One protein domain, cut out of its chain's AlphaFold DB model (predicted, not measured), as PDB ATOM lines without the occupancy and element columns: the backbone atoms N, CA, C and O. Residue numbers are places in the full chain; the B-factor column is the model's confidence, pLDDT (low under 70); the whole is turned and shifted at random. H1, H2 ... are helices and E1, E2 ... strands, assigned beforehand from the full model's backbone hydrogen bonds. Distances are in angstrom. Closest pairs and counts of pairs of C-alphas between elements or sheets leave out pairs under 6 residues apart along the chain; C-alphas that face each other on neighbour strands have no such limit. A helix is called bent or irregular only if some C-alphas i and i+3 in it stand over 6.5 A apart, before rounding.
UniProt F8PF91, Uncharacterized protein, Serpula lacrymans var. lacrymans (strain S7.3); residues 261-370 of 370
ATOM      1  N   ALA A 261      14.455  27.751 -44.039       94.88
ATOM      2  CA  ALA A 261      15.561  27.917 -43.093       94.88
ATOM      3  C   ALA A 261      16.743  26.972 -43.373       94.88
ATOM      4  O   ALA A 261      17.831  27.168 -42.837       94.88
ATOM      5  N   CYS A 262      16.544  25.975 -44.242       94.75
ATOM      6  CA  CYS A 262      17.502  24.918 -44.554       94.75
ATOM      7  C   CYS A 262      17.865  24.041 -43.342       94.75
ATOM      8  O   CYS A 262      18.978  23.516 -43.254       94.75
ATOM      9  N   THR A 263      16.917  23.840 -42.428       95.19
ATOM     10  CA  THR A 263      17.073  22.989 -41.245       95.19
ATOM     11  C   THR A 263      16.558  21.575 -41.497       95.19
ATOM     12  O   THR A 263      15.732  21.319 -42.378       95.19
ATOM     13  N   SER A 264      17.079  20.611 -40.744       94.00
ATOM     14  CA  SER A 264      16.542  19.256 -40.736       94.00
ATOM     15  C   SER A 264      15.183  19.222 -40.023       94.00
ATOM     16  O   SER A 264      14.810  20.133 -39.285       94.00
ATOM     17  N   LYS A 265      14.442  18.121 -40.198       91.50
ATOM     18  CA  LYS A 265      13.136  17.931 -39.544       91.50
ATOM     19  C   LYS A 265      13.210  17.898 -38.016       91.50
ATOM     20  O   LYS A 265      12.186  18.093 -37.370       91.50
ATOM     21  N   SER A 266      14.389  17.622 -37.460       90.50
ATOM     22  CA  SER A 266      14.613  17.496 -36.021       90.50
ATOM     23  C   SER A 266      15.019  18.808 -35.347       90.50
ATOM     24  O   SER A 266      15.321  18.798 -34.157       90.50
ATOM     25  N   VAL A 267      15.066  19.915 -36.094       93.56
ATOM     26  CA  VAL A 267      15.533  21.219 -35.616       93.56
ATOM     27  C   VAL A 267      14.489  22.287 -35.921       93.56
ATOM     28  O   VAL A 267      13.855  22.292 -36.985       93.56
ATOM     29  N   SER A 268      14.307  23.206 -34.975       93.88
ATOM     30  CA  SER A 268      13.462  24.381 -35.151       93.88
ATOM     31  C   SER A 268      14.020  25.303 -36.252       93.88
ATOM     32  O   SER A 268      15.228  25.553 -36.308       93.88
ATOM     33  N   PRO A 269      13.167  25.834 -37.148       94.62
ATOM     34  CA  PRO A 269      13.607  26.753 -38.197       94.62
ATOM     35  C   PRO A 269      13.954  28.159 -37.673       94.62
ATOM     36  O   PRO A 269      14.591  28.926 -38.390       94.62
ATOM     37  N   ILE A 270      13.543  28.505 -36.445       94.25
ATOM     38  CA  ILE A 270      13.704  29.853 -35.868       94.25
ATOM     39  C   ILE A 270      14.522  29.880 -34.571       94.25
ATOM     40  O   ILE A 270      14.996  30.940 -34.165       94.25
ATOM     41  N   SER A 271      14.741  28.734 -33.923       94.75
ATOM     42  CA  SER A 271      15.512  28.608 -32.680       94.75
ATOM     43  C   SER A 271      16.474  27.425 -32.742       94.75
ATOM     44  O   SER A 271      16.300  26.510 -33.541       94.75
ATOM     45  N   LEU A 272      17.505  27.431 -31.900       94.75
ATOM     46  CA  LEU A 272      18.467  26.327 -31.800       94.75
ATOM     47  C   LEU A 272      17.892  25.083 -31.094       94.75
ATOM     48  O   LEU A 272      18.642  24.156 -30.808       94.75
ATOM     49  N   ALA A 273      16.588  25.070 -30.801       94.94
ATOM     50  CA  ALA A 273      15.906  23.935 -30.199       94.94
ATOM     51  C   ALA A 273      15.846  22.748 -31.168       94.94
ATOM     52  O   ALA A 273      15.558  22.902 -32.364       94.94
ATOM     53  N   THR A 274      16.063  21.562 -30.624       94.06
ATOM     54  CA  THR A 274      15.848  20.280 -31.286       94.06
ATOM     55  C   THR A 274      14.551  19.638 -30.797       94.06
ATOM     56  O   THR A 274      13.914  20.137 -29.873       94.06
ATOM     57  N   VAL A 275      14.142  18.528 -31.415       90.44
ATOM     58  CA  VAL A 275      12.934  17.784 -31.006       90.44
ATOM     59  C   VAL A 275      12.964  17.388 -29.529       90.44
ATOM     60  O   VAL A 275      11.913  17.396 -28.895       90.44
ATOM     61  N   ASP A 276      14.143  17.085 -28.985       90.75
ATOM     62  CA  ASP A 276      14.299  16.705 -27.578       90.75
ATOM     63  C   ASP A 276      14.111  17.897 -26.623       90.75
ATOM     64  O   ASP A 276      13.813  17.691 -25.452       90.75
ATOM     65  N   ASP A 277      14.231  19.127 -27.131       91.75
ATOM     66  CA  ASP A 277      14.048  20.373 -26.381       91.75
ATOM     67  C   ASP A 277      12.616  20.945 -26.515       91.75
ATOM     68  O   ASP A 277      12.277  21.996 -25.961       91.75
ATOM     69  N   PHE A 278      11.748  20.332 -27.329       83.25
ATOM     70  CA  PHE A 278      10.410  20.873 -27.575       83.25
ATOM     71  C   PHE A 278       9.520  20.730 -26.335       83.25
ATOM     72  O   PHE A 278       9.251  19.630 -25.864       83.25
ATOM     73  N   GLY A 279       9.001  21.865 -25.857       79.00
ATOM     74  CA  GLY A 279       8.230  21.952 -24.613       79.00
ATOM     75  C   GLY A 279       9.006  22.575 -23.449       79.00
ATOM     76  O   GLY A 279       8.394  22.864 -22.421       79.00
ATOM     77  N   ASP A 280      10.303  22.840 -23.632       85.38
ATOM     78  CA  ASP A 280      11.165  23.479 -22.636       85.38
ATOM     79  C   ASP A 280      11.163  25.023 -22.733       85.38
ATOM     80  O   ASP A 280      10.327  25.654 -23.389       85.38
ATOM     81  N   PHE A 281      12.093  25.662 -22.011       86.62
ATOM     82  CA  PHE A 281      12.284  27.113 -21.983       86.62
ATOM     83  C   PHE A 281      12.712  27.678 -23.352       86.62
ATOM     84  O   PHE A 281      13.273  26.963 -24.172       86.62
ATOM     85  N   PRO A 282      12.521  28.985 -23.617       90.19
ATOM     86  CA  PRO A 282      12.941  29.594 -24.878       90.19
ATOM     87  C   PRO A 282      14.431  29.383 -25.199       90.19
ATOM     88  O   PRO A 282      15.306  29.729 -24.403       90.19
ATOM     89  N   HIS A 283      14.718  28.877 -26.401       93.62
ATOM     90  CA  HIS A 283      16.081  28.678 -26.905       93.62
ATOM     91  C   HIS A 283      16.566  29.879 -27.731       93.62
ATOM     92  O   HIS A 283      15.749  30.591 -28.322       93.62
ATOM     93  N   PRO A 284      17.892  30.097 -27.839       95.06
ATOM     94  CA  PRO A 284      18.443  31.160 -28.673       95.06
ATOM     95  C   PRO A 284      17.994  31.058 -30.145       95.06
ATOM     96  O   PRO A 284      17.778  29.947 -30.637       95.06
ATOM     97  N   PRO A 285      17.905  32.181 -30.881       94.88
ATOM     98  CA  PRO A 285      17.494  32.174 -32.284       94.88
ATOM     99  C   PRO A 285      18.436  31.381 -33.204       94.88
ATOM    100  O   PRO A 285      19.661  31.527 -33.138       94.88
ATOM    101  N   HIS A 286      17.866  30.622 -34.142       94.94
ATOM    102  CA  HIS A 286      18.596  29.976 -35.236       94.94
ATOM    103  C   HIS A 286      18.850  30.986 -36.353       94.94
ATOM    104  O   HIS A 286      18.221  30.965 -37.405       94.94
ATOM    105  N   THR A 287      19.778  31.907 -36.111       95.88
ATOM    106  CA  THR A 287      20.080  32.965 -37.085       95.88
ATOM    107  C   THR A 287      20.609  32.396 -38.399       95.88
ATOM    108  O   THR A 287      21.394  31.444 -38.400       95.88
ATOM    109  N   GLY A 288      20.317  33.062 -39.515       93.94
ATOM    110  CA  GLY A 288      20.891  32.702 -40.812       93.94
ATOM    111  C   GLY A 288      22.429  32.699 -40.807       93.94
ATOM    112  O   GLY A 288      23.064  31.892 -41.484       93.94
ATOM    113  N   ARG A 289      23.057  33.540 -39.969       93.88
ATOM    114  CA  ARG A 289      24.517  33.533 -39.753       93.88
ATOM    115  C   ARG A 289      25.013  32.203 -39.177       93.88
ATOM    116  O   ARG A 289      26.085  31.743 -39.571       93.88
ATOM    117  N   HIS A 290      24.257  31.602 -38.259       95.06
ATOM    118  CA  HIS A 290      24.579  30.297 -37.686       95.06
ATOM    119  C   HIS A 290      24.521  29.205 -38.760       95.06
ATOM    120  O   HIS A 290      25.512  28.507 -38.967       95.06
ATOM    121  N   THR A 291      23.432  29.148 -39.530       94.94
ATOM    122  CA  THR A 291      23.267  28.204 -40.649       94.94
ATOM    123  C   THR A 291      24.418  28.315 -41.659       94.94
ATOM    124  O   THR A 291      25.029  27.321 -42.042       94.94
ATOM    125  N   VAL A 292      24.792  29.540 -42.046       94.00
ATOM    126  CA  VAL A 292      25.920  29.802 -42.960       94.00
ATOM    127  C   VAL A 292      27.257  29.340 -42.378       94.00
ATOM    128  O   VAL A 292      28.103  28.834 -43.113       94.00
ATOM    129  N   SER A 293      27.477  29.526 -41.075       95.00
ATOM    130  CA  SER A 293      28.690  29.053 -40.400       95.00
ATOM    131  C   SER A 293      28.815  27.532 -40.480       95.00
ATOM    132  O   SER A 293      29.896  27.032 -40.786       95.00
ATOM    133  N   LEU A 294      27.718  26.802 -40.260       94.81
ATOM    134  CA  LEU A 294      27.700  25.344 -40.379       94.81
ATOM    135  C   LEU A 294      28.014  24.892 -41.813       94.81
ATOM    136  O   LEU A 294      28.831  23.993 -42.003       94.81
ATOM    137  N   TYR A 295      27.462  25.568 -42.828       94.00
ATOM    138  CA  TYR A 295      27.801  25.278 -44.225       94.00
ATOM    139  C   TYR A 295      29.278  25.464 -44.535       94.00
ATOM    140  O   TYR A 295      29.886  24.580 -45.133       94.00
ATOM    141  N   LYS A 296      29.872  26.577 -44.094       93.69
ATOM    142  CA  LYS A 296      31.304  26.833 -44.301       93.69
ATOM    143  C   LYS A 296      32.162  25.719 -43.702       93.69
ATOM    144  O   LYS A 296      33.047  25.216 -44.383       93.69
ATOM    145  N   GLN A 297      31.849  25.283 -42.482       94.94
ATOM    146  CA  GLN A 297      32.574  24.196 -41.816       94.94
ATOM    147  C   GLN A 297      32.432  22.850 -42.546       94.94
ATOM    148  O   GLN A 297      33.390  22.080 -42.605       94.94
ATOM    149  N   LEU A 298      31.258  22.559 -43.117       95.19
ATOM    150  CA  LEU A 298      31.048  21.355 -43.926       95.19
ATOM    151  C   LEU A 298      31.828  21.418 -45.246       95.19
ATOM    152  O   LEU A 298      32.506  20.453 -45.599       95.19
ATOM    153  N   HIS A 299      31.769  22.550 -45.954       94.81
ATOM    154  CA  HIS A 299      32.410  22.734 -47.266       94.81
ATOM    155  C   HIS A 299      33.940  22.723 -47.203       94.81
ATOM    156  O   HIS A 299      34.587  22.449 -48.207       94.81
ATOM    157  N   GLU A 300      34.534  22.968 -46.033       95.56
ATOM    158  CA  GLU A 300      35.978  22.796 -45.810       95.56
ATOM    159  C   GLU A 300      36.434  21.332 -45.907       95.56
ATOM    160  O   GLU A 300      37.620  21.071 -46.111       95.56
ATOM    161  N   ARG A 301      35.520  20.371 -45.721       94.50
ATOM    162  CA  ARG A 301      35.852  18.946 -45.546       94.50
ATOM    163  C   ARG A 301      35.171  18.031 -46.553       94.50
ATOM    164  O   ARG A 301      35.687  16.953 -46.829       94.50
ATOM    165  N   ILE A 302      34.003  18.431 -47.049       95.00
ATOM    166  CA  ILE A 302      33.129  17.613 -47.887       95.00
ATOM    167  C   ILE A 302      32.735  18.439 -49.107       95.00
ATOM    168  O   ILE A 302      32.258  19.566 -48.968       95.00
ATOM    169  N   ASP A 303      32.902  17.865 -50.299       92.31
ATOM    170  CA  ASP A 303      32.354  18.454 -51.519       92.31
ATOM    171  C   ASP A 303      30.817  18.443 -51.426       92.31
ATOM    172  O   ASP A 303      30.226  17.364 -51.331       92.31
ATOM    173  N   PRO A 304      30.137  19.605 -51.455       91.06
ATOM    174  CA  PRO A 304      28.680  19.654 -51.375       91.06
ATOM    175  C   PRO A 304      27.969  18.958 -52.542       91.06
ATOM    176  O   PRO A 304      26.765  18.714 -52.451       91.06
ATOM    177  N   TRP A 305      28.675  18.654 -53.634       89.25
ATOM    178  CA  TRP A 305      28.134  17.902 -54.764       89.25
ATOM    179  C   TRP A 305      28.315  16.386 -54.635       89.25
ATOM    180  O   TRP A 305      27.647  15.641 -55.357       89.25
ATOM    181  N   ASP A 306      29.109  15.909 -53.673       90.88
ATOM    182  CA  ASP A 306      29.079  14.508 -53.250       90.88
ATOM    183  C   ASP A 306      27.894  14.285 -52.298       90.88
ATOM    184  O   ASP A 306      28.027  14.191 -51.076       90.88
ATOM    185  N   LEU A 307      26.690  14.230 -52.873       88.75
ATOM    186  CA  LEU A 307      25.432  14.133 -52.126       88.75
ATOM    187  C   LEU A 307      25.371  12.911 -51.196       88.75
ATOM    188  O   LEU A 307      24.682  12.962 -50.177       88.75
ATOM    189  N   ALA A 308      26.072  11.824 -51.534       90.38
ATOM    190  CA  ALA A 308      26.082  10.603 -50.732       90.38
ATOM    191  C   ALA A 308      26.764  10.819 -49.374       90.38
ATOM    192  O   ALA A 308      26.322  10.251 -48.375       90.38
ATOM    193  N   VAL A 309      27.795  11.665 -49.335       94.56
ATOM    194  CA  VAL A 309      28.539  12.013 -48.116       94.56
ATOM    195  C   VAL A 309      27.988  13.288 -47.473       94.56
ATOM    196  O   VAL A 309      27.862  13.368 -46.250       94.56
ATOM    197  N   TYR A 310      27.612  14.274 -48.286       94.06
ATOM    198  CA  TYR A 310      27.162  15.580 -47.816       94.06
ATOM    199  C   TYR A 310      25.803  15.529 -47.114       94.06
ATOM    200  O   TYR A 310      25.643  16.140 -46.060       94.06
ATOM    201  N   LEU A 311      24.817  14.797 -47.655       93.44
ATOM    202  CA  LEU A 311      23.472  14.764 -47.069       93.44
ATOM    203  C   LEU A 311      23.448  14.181 -45.642       93.44
ATOM    204  O   LEU A 311      22.792  14.790 -44.794       93.44
ATOM    205  N   PRO A 312      24.121  13.051 -45.334       94.81
ATOM    206  CA  PRO A 312      24.244  12.574 -43.956       94.81
ATOM    207  C   PRO A 312      24.948  13.585 -43.045       94.81
ATOM    208  O   PRO A 312      24.381  13.971 -42.028       94.81
ATOM    209  N   ALA A 313      26.111  14.102 -43.453       95.75
ATOM    210  CA  ALA A 313      26.886  15.039 -42.638       95.75
ATOM    211  C   ALA A 313      26.135  16.353 -42.352       95.75
ATOM    212  O   ALA A 313      26.218  16.893 -41.252       95.75
ATOM    213  N   ALA A 314      25.371  16.861 -43.324       95.62
ATOM    214  CA  ALA A 314      24.514  18.027 -43.140       95.62
ATOM    215  C   ALA A 314      23.405  17.757 -42.113       95.62
ATOM    216  O   ALA A 314      23.146  18.597 -41.254       95.62
ATOM    217  N   LYS A 315      22.778  16.575 -42.160       94.50
ATOM    218  CA  LYS A 315      21.740  16.189 -41.194       94.50
ATOM    219  C   LYS A 315      22.287  16.026 -39.782       94.50
ATOM    220  O   LYS A 315      21.599  16.433 -38.849       94.50
ATOM    221  N   ASP A 316      23.501  15.500 -39.636       94.25
ATOM    222  CA  ASP A 316      24.159  15.323 -38.333       94.25
ATOM    223  C   ASP A 316      24.379  16.658 -37.607       94.25
ATOM    224  O   ASP A 316      24.368  16.708 -36.380       94.25
ATOM    225  N   VAL A 317      24.517  17.759 -38.355       94.38
ATOM    226  CA  VAL A 317      24.599  19.125 -37.808       94.38
ATOM    227  C   VAL A 317      23.273  19.892 -37.884       94.38
ATOM    228  O   VAL A 317      23.252  21.109 -37.714       94.38
ATOM    229  N   GLY A 318      22.156  19.207 -38.147       93.62
ATOM    230  CA  GLY A 318      20.821  19.807 -38.113       93.62
ATOM    231  C   GLY A 318      20.388  20.558 -39.378       93.62
ATOM    232  O   GLY A 318      19.423  21.319 -39.328       93.62
ATOM    233  N   LEU A 319      21.054  20.354 -40.518       95.06
ATOM    234  CA  LEU A 319      20.734  20.992 -41.801       95.06
ATOM    235  C   LEU A 319      19.973  20.052 -42.753       95.06
ATOM    236  O   LEU A 319      20.077  18.827 -42.683       95.06
ATOM    237  N   SER A 320      19.211  20.629 -43.685       91.12
ATOM    238  CA  SER A 320      18.375  19.886 -44.648       91.12
ATOM    239  C   SER A 320      19.167  19.163 -45.748       91.12
ATOM    240  O   SER A 320      18.635  18.255 -46.392       91.12
ATOM    241  N   GLY A 321      20.421  19.569 -45.979       88.88
ATOM    242  CA  GLY A 321      21.250  19.113 -47.100       88.88
ATOM    243  C   GLY A 321      21.285  20.058 -48.307       88.88
ATOM    244  O   GLY A 321      21.961  19.764 -49.289       88.88
ATOM    245  N   THR A 322      20.613  21.212 -48.247       87.88
ATOM    246  CA  THR A 322      20.874  22.328 -49.177       87.88
ATOM    247  C   THR A 322      22.331  22.783 -49.030       87.88
ATOM    248  O   THR A 322      22.884  22.670 -47.948       87.88
ATOM    249  N   ASN A 323      22.993  23.270 -50.082       86.62
ATOM    250  CA  ASN A 323      24.371  23.788 -50.004       86.62
ATOM    251  C   ASN A 323      24.476  25.309 -50.191       86.62
ATOM    252  O   ASN A 323      25.521  25.886 -49.911       86.62
ATOM    253  N   SER A 324      23.407  25.965 -50.641       86.94
ATOM    254  CA  SER A 324      23.340  27.420 -50.788       86.94
ATOM    255  C   SER A 324      21.911  27.911 -50.534       86.94
ATOM    256  O   SER A 324      21.046  27.751 -51.401       86.94
ATOM    257  N   PRO A 325      21.621  28.463 -49.342       90.62
ATOM    258  CA  PRO A 325      20.305  29.017 -49.037       90.62
ATOM    259  C   PRO A 325      19.972  30.203 -49.943       90.62
ATOM    260  O   PRO A 325      20.799  31.090 -50.153       90.62
ATOM    261  N   PHE A 326      18.736  30.276 -50.446       88.38
ATOM    262  CA  PHE A 326      18.358  31.346 -51.375       88.38
ATOM    263  C   PHE A 326      18.397  32.742 -50.733       88.38
ATOM    264  O   PHE A 326      18.544  33.724 -51.454       88.38
ATOM    265  N   TRP A 327      18.232  32.845 -49.414       91.50
ATOM    266  CA  TRP A 327      18.226  34.109 -48.671       91.50
ATOM    267  C   TRP A 327      19.633  34.574 -48.267       91.50
ATOM    268  O   TRP A 327      19.770  35.690 -47.781       91.50
ATOM    269  N   TYR A 328      20.679  33.767 -48.488       90.00
ATOM    270  CA  TYR A 328      22.044  34.043 -48.020       90.00
ATOM    271  C   TYR A 328      22.587  35.423 -48.436       90.00
ATOM    272  O   TYR A 328      23.227  36.114 -47.645       90.00
ATOM    273  N   ASP A 329      22.338  35.828 -49.678       88.94
ATOM    274  CA  ASP A 329      22.769  37.096 -50.274       88.94
ATOM    275  C   ASP A 329      21.636  38.135 -50.356       88.94
ATOM    276  O   ASP A 329      21.788  39.183 -50.988       88.94
ATOM    277  N   TRP A 330      20.500  37.875 -49.705       91.50
ATOM    278  CA  TRP A 330      19.421  38.846 -49.568       91.50
ATOM    279  C   TRP A 330      19.707  39.735 -48.356       91.50
ATOM    280  O   TRP A 330      19.712  39.281 -47.215       91.50
ATOM    281  N   HIS A 331      20.002  41.012 -48.602       91.06
ATOM    282  CA  HIS A 331      20.435  41.928 -47.548       91.06
ATOM    283  C   HIS A 331      19.413  42.006 -46.399       91.06
ATOM    284  O   HIS A 331      18.224  42.199 -46.650       91.06
ATOM    285  N   LEU A 332      19.902  41.845 -45.162       90.69
ATOM    286  CA  LEU A 332      19.133  41.817 -43.905       90.69
ATOM    287  C   LEU A 332      18.131  40.656 -43.755       90.69
ATOM    288  O   LEU A 332      17.420  40.610 -42.752       90.69
ATOM    289  N   ALA A 333      18.096  39.695 -44.685       93.56
ATOM    290  CA  ALA A 333      17.249  38.517 -44.546       93.56
ATOM    291  C   ALA A 333      17.831  37.539 -43.513       93.56
ATOM    292  O   ALA A 333      18.987  37.122 -43.604       93.56
ATOM    293  N   ASP A 334      17.005  37.147 -42.548       95.06
ATOM    294  CA  ASP A 334      17.316  36.120 -41.556       95.06
ATOM    295  C   ASP A 334      16.062  35.259 -41.320       95.06
ATOM    296  O   ASP A 334      15.031  35.821 -40.934       95.06
ATOM    297  N   PRO A 335      16.105  33.930 -41.554       94.94
ATOM    298  CA  PRO A 335      14.947  33.058 -41.356       94.94
ATOM    299  C   PRO A 335      14.346  33.160 -39.956       94.94
ATOM    300  O   PRO A 335      13.127  33.172 -39.830       94.94
ATOM    301  N   ALA A 336      15.169  33.343 -38.919       94.50
ATOM    302  CA  ALA A 336      14.680  33.513 -37.550       94.50
ATOM    303  C   ALA A 336      13.869  34.805 -37.342       94.50
ATOM    304  O   ALA A 336      13.235  34.964 -36.303       94.50
ATOM    305  N   LYS A 337      13.911  35.737 -38.303       93.81
ATOM    306  CA  LYS A 337      13.155  36.993 -38.278       93.81
ATOM    307  C   LYS A 337      11.985  36.996 -39.250       93.81
ATOM    308  O   LYS A 337      10.909  37.446 -38.881       93.81
ATOM    309  N   PHE A 338      12.201  36.557 -40.492       94.94
ATOM    310  CA  PHE A 338      11.164  36.653 -41.520       94.94
ATOM    311  C   PHE A 338      10.229  35.443 -41.548       94.94
ATOM    312  O   PHE A 338       9.177  35.543 -42.162       94.94
ATOM    313  N   LEU A 339      10.569  34.289 -40.965       95.06
ATOM    314  CA  LEU A 339       9.637  33.159 -40.965       95.06
ATOM    315  C   LEU A 339       8.464  33.445 -40.034       95.06
ATOM    316  O   LEU A 339       8.641  33.665 -38.838       95.06
ATOM    317  N   VAL A 340       7.260  33.417 -40.600       91.62
ATOM    318  CA  VAL A 340       6.012  33.639 -39.877       91.62
ATOM    319  C   VAL A 340       5.195  32.348 -39.929       91.62
ATOM    320  O   VAL A 340       4.983  31.809 -41.022       91.62
ATOM    321  N   PRO A 341       4.728  31.826 -38.778       85.38
ATOM    322  CA  PRO A 341       3.855  30.664 -38.761       85.38
ATOM    323  C   PRO A 341       2.557  30.940 -39.509       85.38
ATOM    324  O   PRO A 341       1.919  31.977 -39.333       85.38
ATOM    325  N   GLU A 342       2.159  29.989 -40.346       85.56
ATOM    326  CA  GLU A 342       0.851  30.018 -40.976       85.56
ATOM    327  C   GLU A 342      -0.212  29.659 -39.920       85.56
ATOM    328  O   GLU A 342      -0.195  28.579 -39.327       85.56
ATOM    329  N   ASN A 343      -1.110  30.605 -39.629       80.56
ATOM    330  CA  ASN A 343      -2.039  30.513 -38.500       80.56
ATOM    331  C   ASN A 343      -3.003  29.327 -38.599       80.56
ATOM    332  O   ASN A 343      -3.395  28.785 -37.564       80.56
ATOM    333  N   PHE A 344      -3.389  28.912 -39.807       77.50
ATOM    334  CA  PHE A 344      -4.259  27.763 -39.991       77.50
ATOM    335  C   PHE A 344      -3.545  26.483 -39.548       77.50
ATOM    336  O   PHE A 344      -4.003  25.824 -38.625       77.50
ATOM    337  N   HIS A 345      -2.381  26.153 -40.090       79.25
ATOM    338  CA  HIS A 345      -1.652  24.945 -39.722       79.25
ATOM    339  C   HIS A 345      -1.072  25.026 -38.316       79.25
ATOM    340  O   HIS A 345      -1.148  24.044 -37.592       79.25
ATOM    341  N   THR A 346      -0.504  26.154 -37.895       78.88
ATOM    342  CA  THR A 346       0.111  26.254 -36.568       78.88
ATOM    343  C   THR A 346      -0.946  26.364 -35.474       78.88
ATOM    344  O   THR A 346      -0.915  25.582 -34.532       78.88
ATOM    345  N   GLY A 347      -1.904  27.286 -35.597       82.31
ATOM    346  CA  GLY A 347      -2.904  27.546 -34.560       82.31
ATOM    347  C   GLY A 347      -3.981  26.467 -34.477       82.31
ATOM    348  O   GLY A 347      -4.249  25.947 -33.392       82.31
ATOM    349  N   HIS A 348      -4.578  26.087 -35.613       82.88
ATOM    350  CA  HIS A 348      -5.630  25.066 -35.627       82.88
ATOM    351  C   HIS A 348      -5.061  23.714 -35.198       82.88
ATOM    352  O   HIS A 348      -5.599  23.084 -34.295       82.88
ATOM    353  N   LYS A 349      -3.939  23.272 -35.782       83.94
ATOM    354  CA  LYS A 349      -3.344  21.986 -35.402       83.94
ATOM    355  C   LYS A 349      -2.915  21.970 -33.938       83.94
ATOM    356  O   LYS A 349      -3.224  21.004 -33.254       83.94
ATOM    357  N   PHE A 350      -2.294  23.049 -33.446       84.88
ATOM    358  CA  PHE A 350      -1.963  23.178 -32.028       84.88
ATOM    359  C   PHE A 350      -3.196  22.962 -31.153       84.88
ATOM    360  O   PHE A 350      -3.132  22.139 -30.249       84.88
ATOM    361  N   PHE A 351      -4.317  23.632 -31.454       88.94
ATOM    362  CA  PHE A 351      -5.563  23.481 -30.700       88.94
ATOM    363  C   PHE A 351      -6.025  22.021 -30.610       88.94
ATOM    364  O   PHE A 351      -6.316  21.545 -29.514       88.94
ATOM    365  N   PHE A 352      -6.074  21.309 -31.741       86.94
ATOM    366  CA  PHE A 352      -6.533  19.918 -31.774       86.94
ATOM    367  C   PHE A 352      -5.545  18.942 -31.123       86.94
ATOM    368  O   PHE A 352      -5.985  18.004 -30.461       86.94
ATOM    369  N   ASP A 353      -4.240  19.174 -31.270       86.25
ATOM    370  CA  ASP A 353      -3.199  18.298 -30.721       86.25
ATOM    371  C   ASP A 353      -2.986  18.519 -29.206       86.25
ATOM    372  O   ASP A 353      -2.538  17.604 -28.513       86.25
ATOM    373  N   HIS A 354      -3.308  19.712 -28.679       88.88
ATOM    374  CA  HIS A 354      -2.987  20.110 -27.301       88.88
ATOM    375  C   HIS A 354      -4.207  20.626 -26.497       88.88
ATOM    376  O   HIS A 354      -4.746  19.825 -25.730       88.88
ATOM    377  N   PRO A 355      -4.701  21.886 -26.625       92.25
ATOM    378  CA  PRO A 355      -5.872  22.372 -25.895       92.25
ATOM    379  C   PRO A 355      -7.079  21.441 -25.870       92.25
ATOM    380  O   PRO A 355      -7.638  21.229 -24.800       92.25
ATOM    381  N   LEU A 356      -7.480  20.863 -27.006       90.88
ATOM    382  CA  LEU A 356      -8.640  19.975 -27.055       90.88
ATOM    383  C   LEU A 356      -8.420  18.727 -26.196       90.88
ATOM    384  O   LEU A 356      -9.313  18.338 -25.447       90.88
ATOM    385  N   VAL A 357      -7.227  18.132 -26.264       90.81
ATOM    386  CA  VAL A 357      -6.859  16.972 -25.441       90.81
ATOM    387  C   VAL A 357      -6.882  17.350 -23.960       90.81
ATOM    388  O   VAL A 357      -7.486  16.645 -23.161       90.81
ATOM    389  N   TRP A 358      -6.305  18.495 -23.584       93.88
ATOM    390  CA  TRP A 358      -6.334  18.964 -22.194       93.88
ATOM    391  C   TRP A 358      -7.756  19.209 -21.688       93.88
ATOM    392  O   TRP A 358      -8.085  18.805 -20.576       93.88
ATOM    393  N   CYS A 359      -8.618  19.819 -22.502       92.19
ATOM    394  CA  CYS A 359     -10.022  20.008 -22.152       92.19
ATOM    395  C   CYS A 359     -10.730  18.659 -21.953       92.19
ATOM    396  O   CYS A 359     -11.474  18.509 -20.984       92.19
ATOM    397  N   GLN A 360     -10.482  17.674 -22.825       91.81
ATOM    398  CA  GLN A 360     -11.054  16.328 -22.704       91.81
ATOM    399  C   GLN A 360     -10.631  15.629 -21.409       91.81
ATOM    400  O   GLN A 360     -11.461  14.965 -20.793       91.81
ATOM    401  N   GLU A 361      -9.380  15.806 -20.981       92.88
ATOM    402  CA  GLU A 361      -8.869  15.254 -19.720       92.88
ATOM    403  C   GLU A 361      -9.466  15.946 -18.483       92.88
ATOM    404  O   GLU A 361      -9.729  15.294 -17.475       92.88
ATOM    405  N   VAL A 362      -9.697  17.263 -18.542       94.06
ATOM    406  CA  VAL A 362     -10.200  18.037 -17.392       94.06
ATOM    407  C   VAL A 362     -11.713  17.902 -17.215       94.06
ATOM    408  O   VAL A 362     -12.188  17.776 -16.088       94.06
ATOM    409  N   VAL A 363     -12.469  17.979 -18.311       92.19
ATOM    410  CA  VAL A 363     -13.935  18.134 -18.285       92.19
ATOM    411  C   VAL A 363     -14.656  16.831 -18.663       92.19
ATOM    412  O   VAL A 363     -15.789  16.607 -18.248       92.19
ATOM    413  N   GLY A 364     -13.981  15.922 -19.375       90.25
ATOM    414  CA  GLY A 364     -14.564  14.693 -19.912       90.25
ATOM    415  C   GLY A 364     -15.198  14.900 -21.292       90.25
ATOM    416  O   GLY A 364     -15.728  15.963 -21.604       90.25
ATOM    417  N   LYS A 365     -15.139  13.868 -22.146       87.12
ATOM    418  CA  LYS A 365     -15.632  13.945 -23.537       87.12
ATOM    419  C   LYS A 365     -17.133  14.225 -23.630       87.12
ATOM    420  O   LYS A 365     -17.543  14.996 -24.481       87.12
ATOM    421  N   GLU A 366     -17.925  13.631 -22.739       85.44
ATOM    422  CA  GLU A 366     -19.389  13.760 -22.755       85.44
ATOM    423  C   GLU A 366     -19.860  15.197 -22.497       85.44
ATOM    424  O   GLU A 366     -20.807  15.645 -23.128       85.44
ATOM    425  N   GLU A 367     -19.174  15.925 -21.614       86.56
ATOM    426  CA  GLU A 367     -19.501  17.316 -21.276       86.56
ATOM    427  C   GLU A 367     -18.992  18.304 -22.342       86.56
ATOM    428  O   GLU A 367     -19.565  19.370 -22.524       86.56
ATOM    429  N   LEU A 368     -17.934  17.953 -23.080       85.25
ATOM    430  CA  LEU A 368     -17.445  18.736 -24.224       85.25
ATOM    431  C   LEU A 368     -18.325  18.611 -25.474       85.25
ATOM    432  O   LEU A 368     -18.325  19.524 -26.297       85.25
ATOM    433  N   ASP A 369     -19.023  17.482 -25.622       82.25
ATOM    434  CA  ASP A 369     -19.928  17.200 -26.742       82.25
ATOM    435  C   ASP A 369     -21.381  17.671 -26.479       82.25
ATOM    436  O   ASP A 369     -22.219  17.581 -27.384       82.25
ATOM    437  N   ALA A 370     -21.686  18.140 -25.260       74.75
ATOM    438  CA  ALA A 370     -22.993  18.656 -24.830       74.75
ATOM    439  C   ALA A 370     -23.193  20.133 -25.207       74.75
ATOM    440  O   ALA A 370     -24.340  20.480 -25.589       74.75
TER     441      ALA A 370
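What this domain is: This is residues 261 to 370 of the 370 residues of an uncharacterized protein of Serpula lacrymans var. lacrymans (strain S7.3) (UniProt F8PF91). A loose head, made of helices H1 and H2 and two long loop stretches, residues 261 to 287 and 317 to 334, continues into a thin tail that leads through E1, H4 and H5 to the small helix H6. The tail gives the model much of its length, and residues 341 to 355, which include H4, stick out free of the rest. The printed part has 110 residues with six named helices and one named strand, in the order H1, H2, H3, E1, H4, H5, H6; the class is mostly helix, though under half of the residues are in named elements. The whole is loose, with a radius of gyration of the C-alphas of 18.7 A, and only just elongated, with spans of 62 by 31 by 23 A.

Where its parts are: Residues 261 to 287 hold no named element. H1, residues 288 to 299, begins with C-alpha 288 at (20.891, 32.702, -40.812) and is 16.5 A long from first to last C-alpha. H2, residues 307 to 316, is 13.9 A long; it is neither bent nor irregular, but only just: C-alphas 308 and 311 are 6.1 A apart. After residues 317 to 334 come H3, residues 335 to 338, 5.2 A, and E1, residues 339 to 341, 6.7 A. H4, residues 343 to 353, is 14.5 A long and begins with C-alpha 343 at (-2.039, 30.513, -38.500). H5, residues 355 to 363, is 11.9 A long, and H6, residues 365 to 368, 5.2 A long, ends with C-alpha 368 at (-17.445, 18.736, -24.224).

How they stand to each other: H1 and H2 only just touch, with 3 pairs of C-alphas within 8 A, through residue 298 of H1 alone; the closest C-alphas are those of Leu 298 and Ala 314, 7.4 A apart. Their lines stand at a steep tilt of 46 degrees, opposite ways. H1 and H3 are close but not clearly touching, with the C-alphas of Gly 288 and Pro 335 closest at 6.0 A. H2 and H3 are apart. E1 pairs with no named strand, and it meets H3 and H4 only through their links. H4 and H5 are near each other, with 5 pairs of C-alphas within 10 A. H5 and H6 are close but not clearly touching, the closest C-alphas being those of Gln 360 and Leu 368, 7.0 A apart. H1 and H4 are apart, as are H2 and H6. In H1, H4 and H5 every O i to N i+4 pair is within hydrogen-bond range, in H2 5 of 6, and H3 and H6 are too short for such a pair.

The domain as a whole: The C-alphas farthest apart are those of Glu 300 and Ala 370, the chain's last residue, at 62.7 A. The printed part has no cut. The link from H2 to H3, 18 residues, is long. The mean pLDDT of the printed part is 90.9, that of H4 is 83, and no printed residue is under 70.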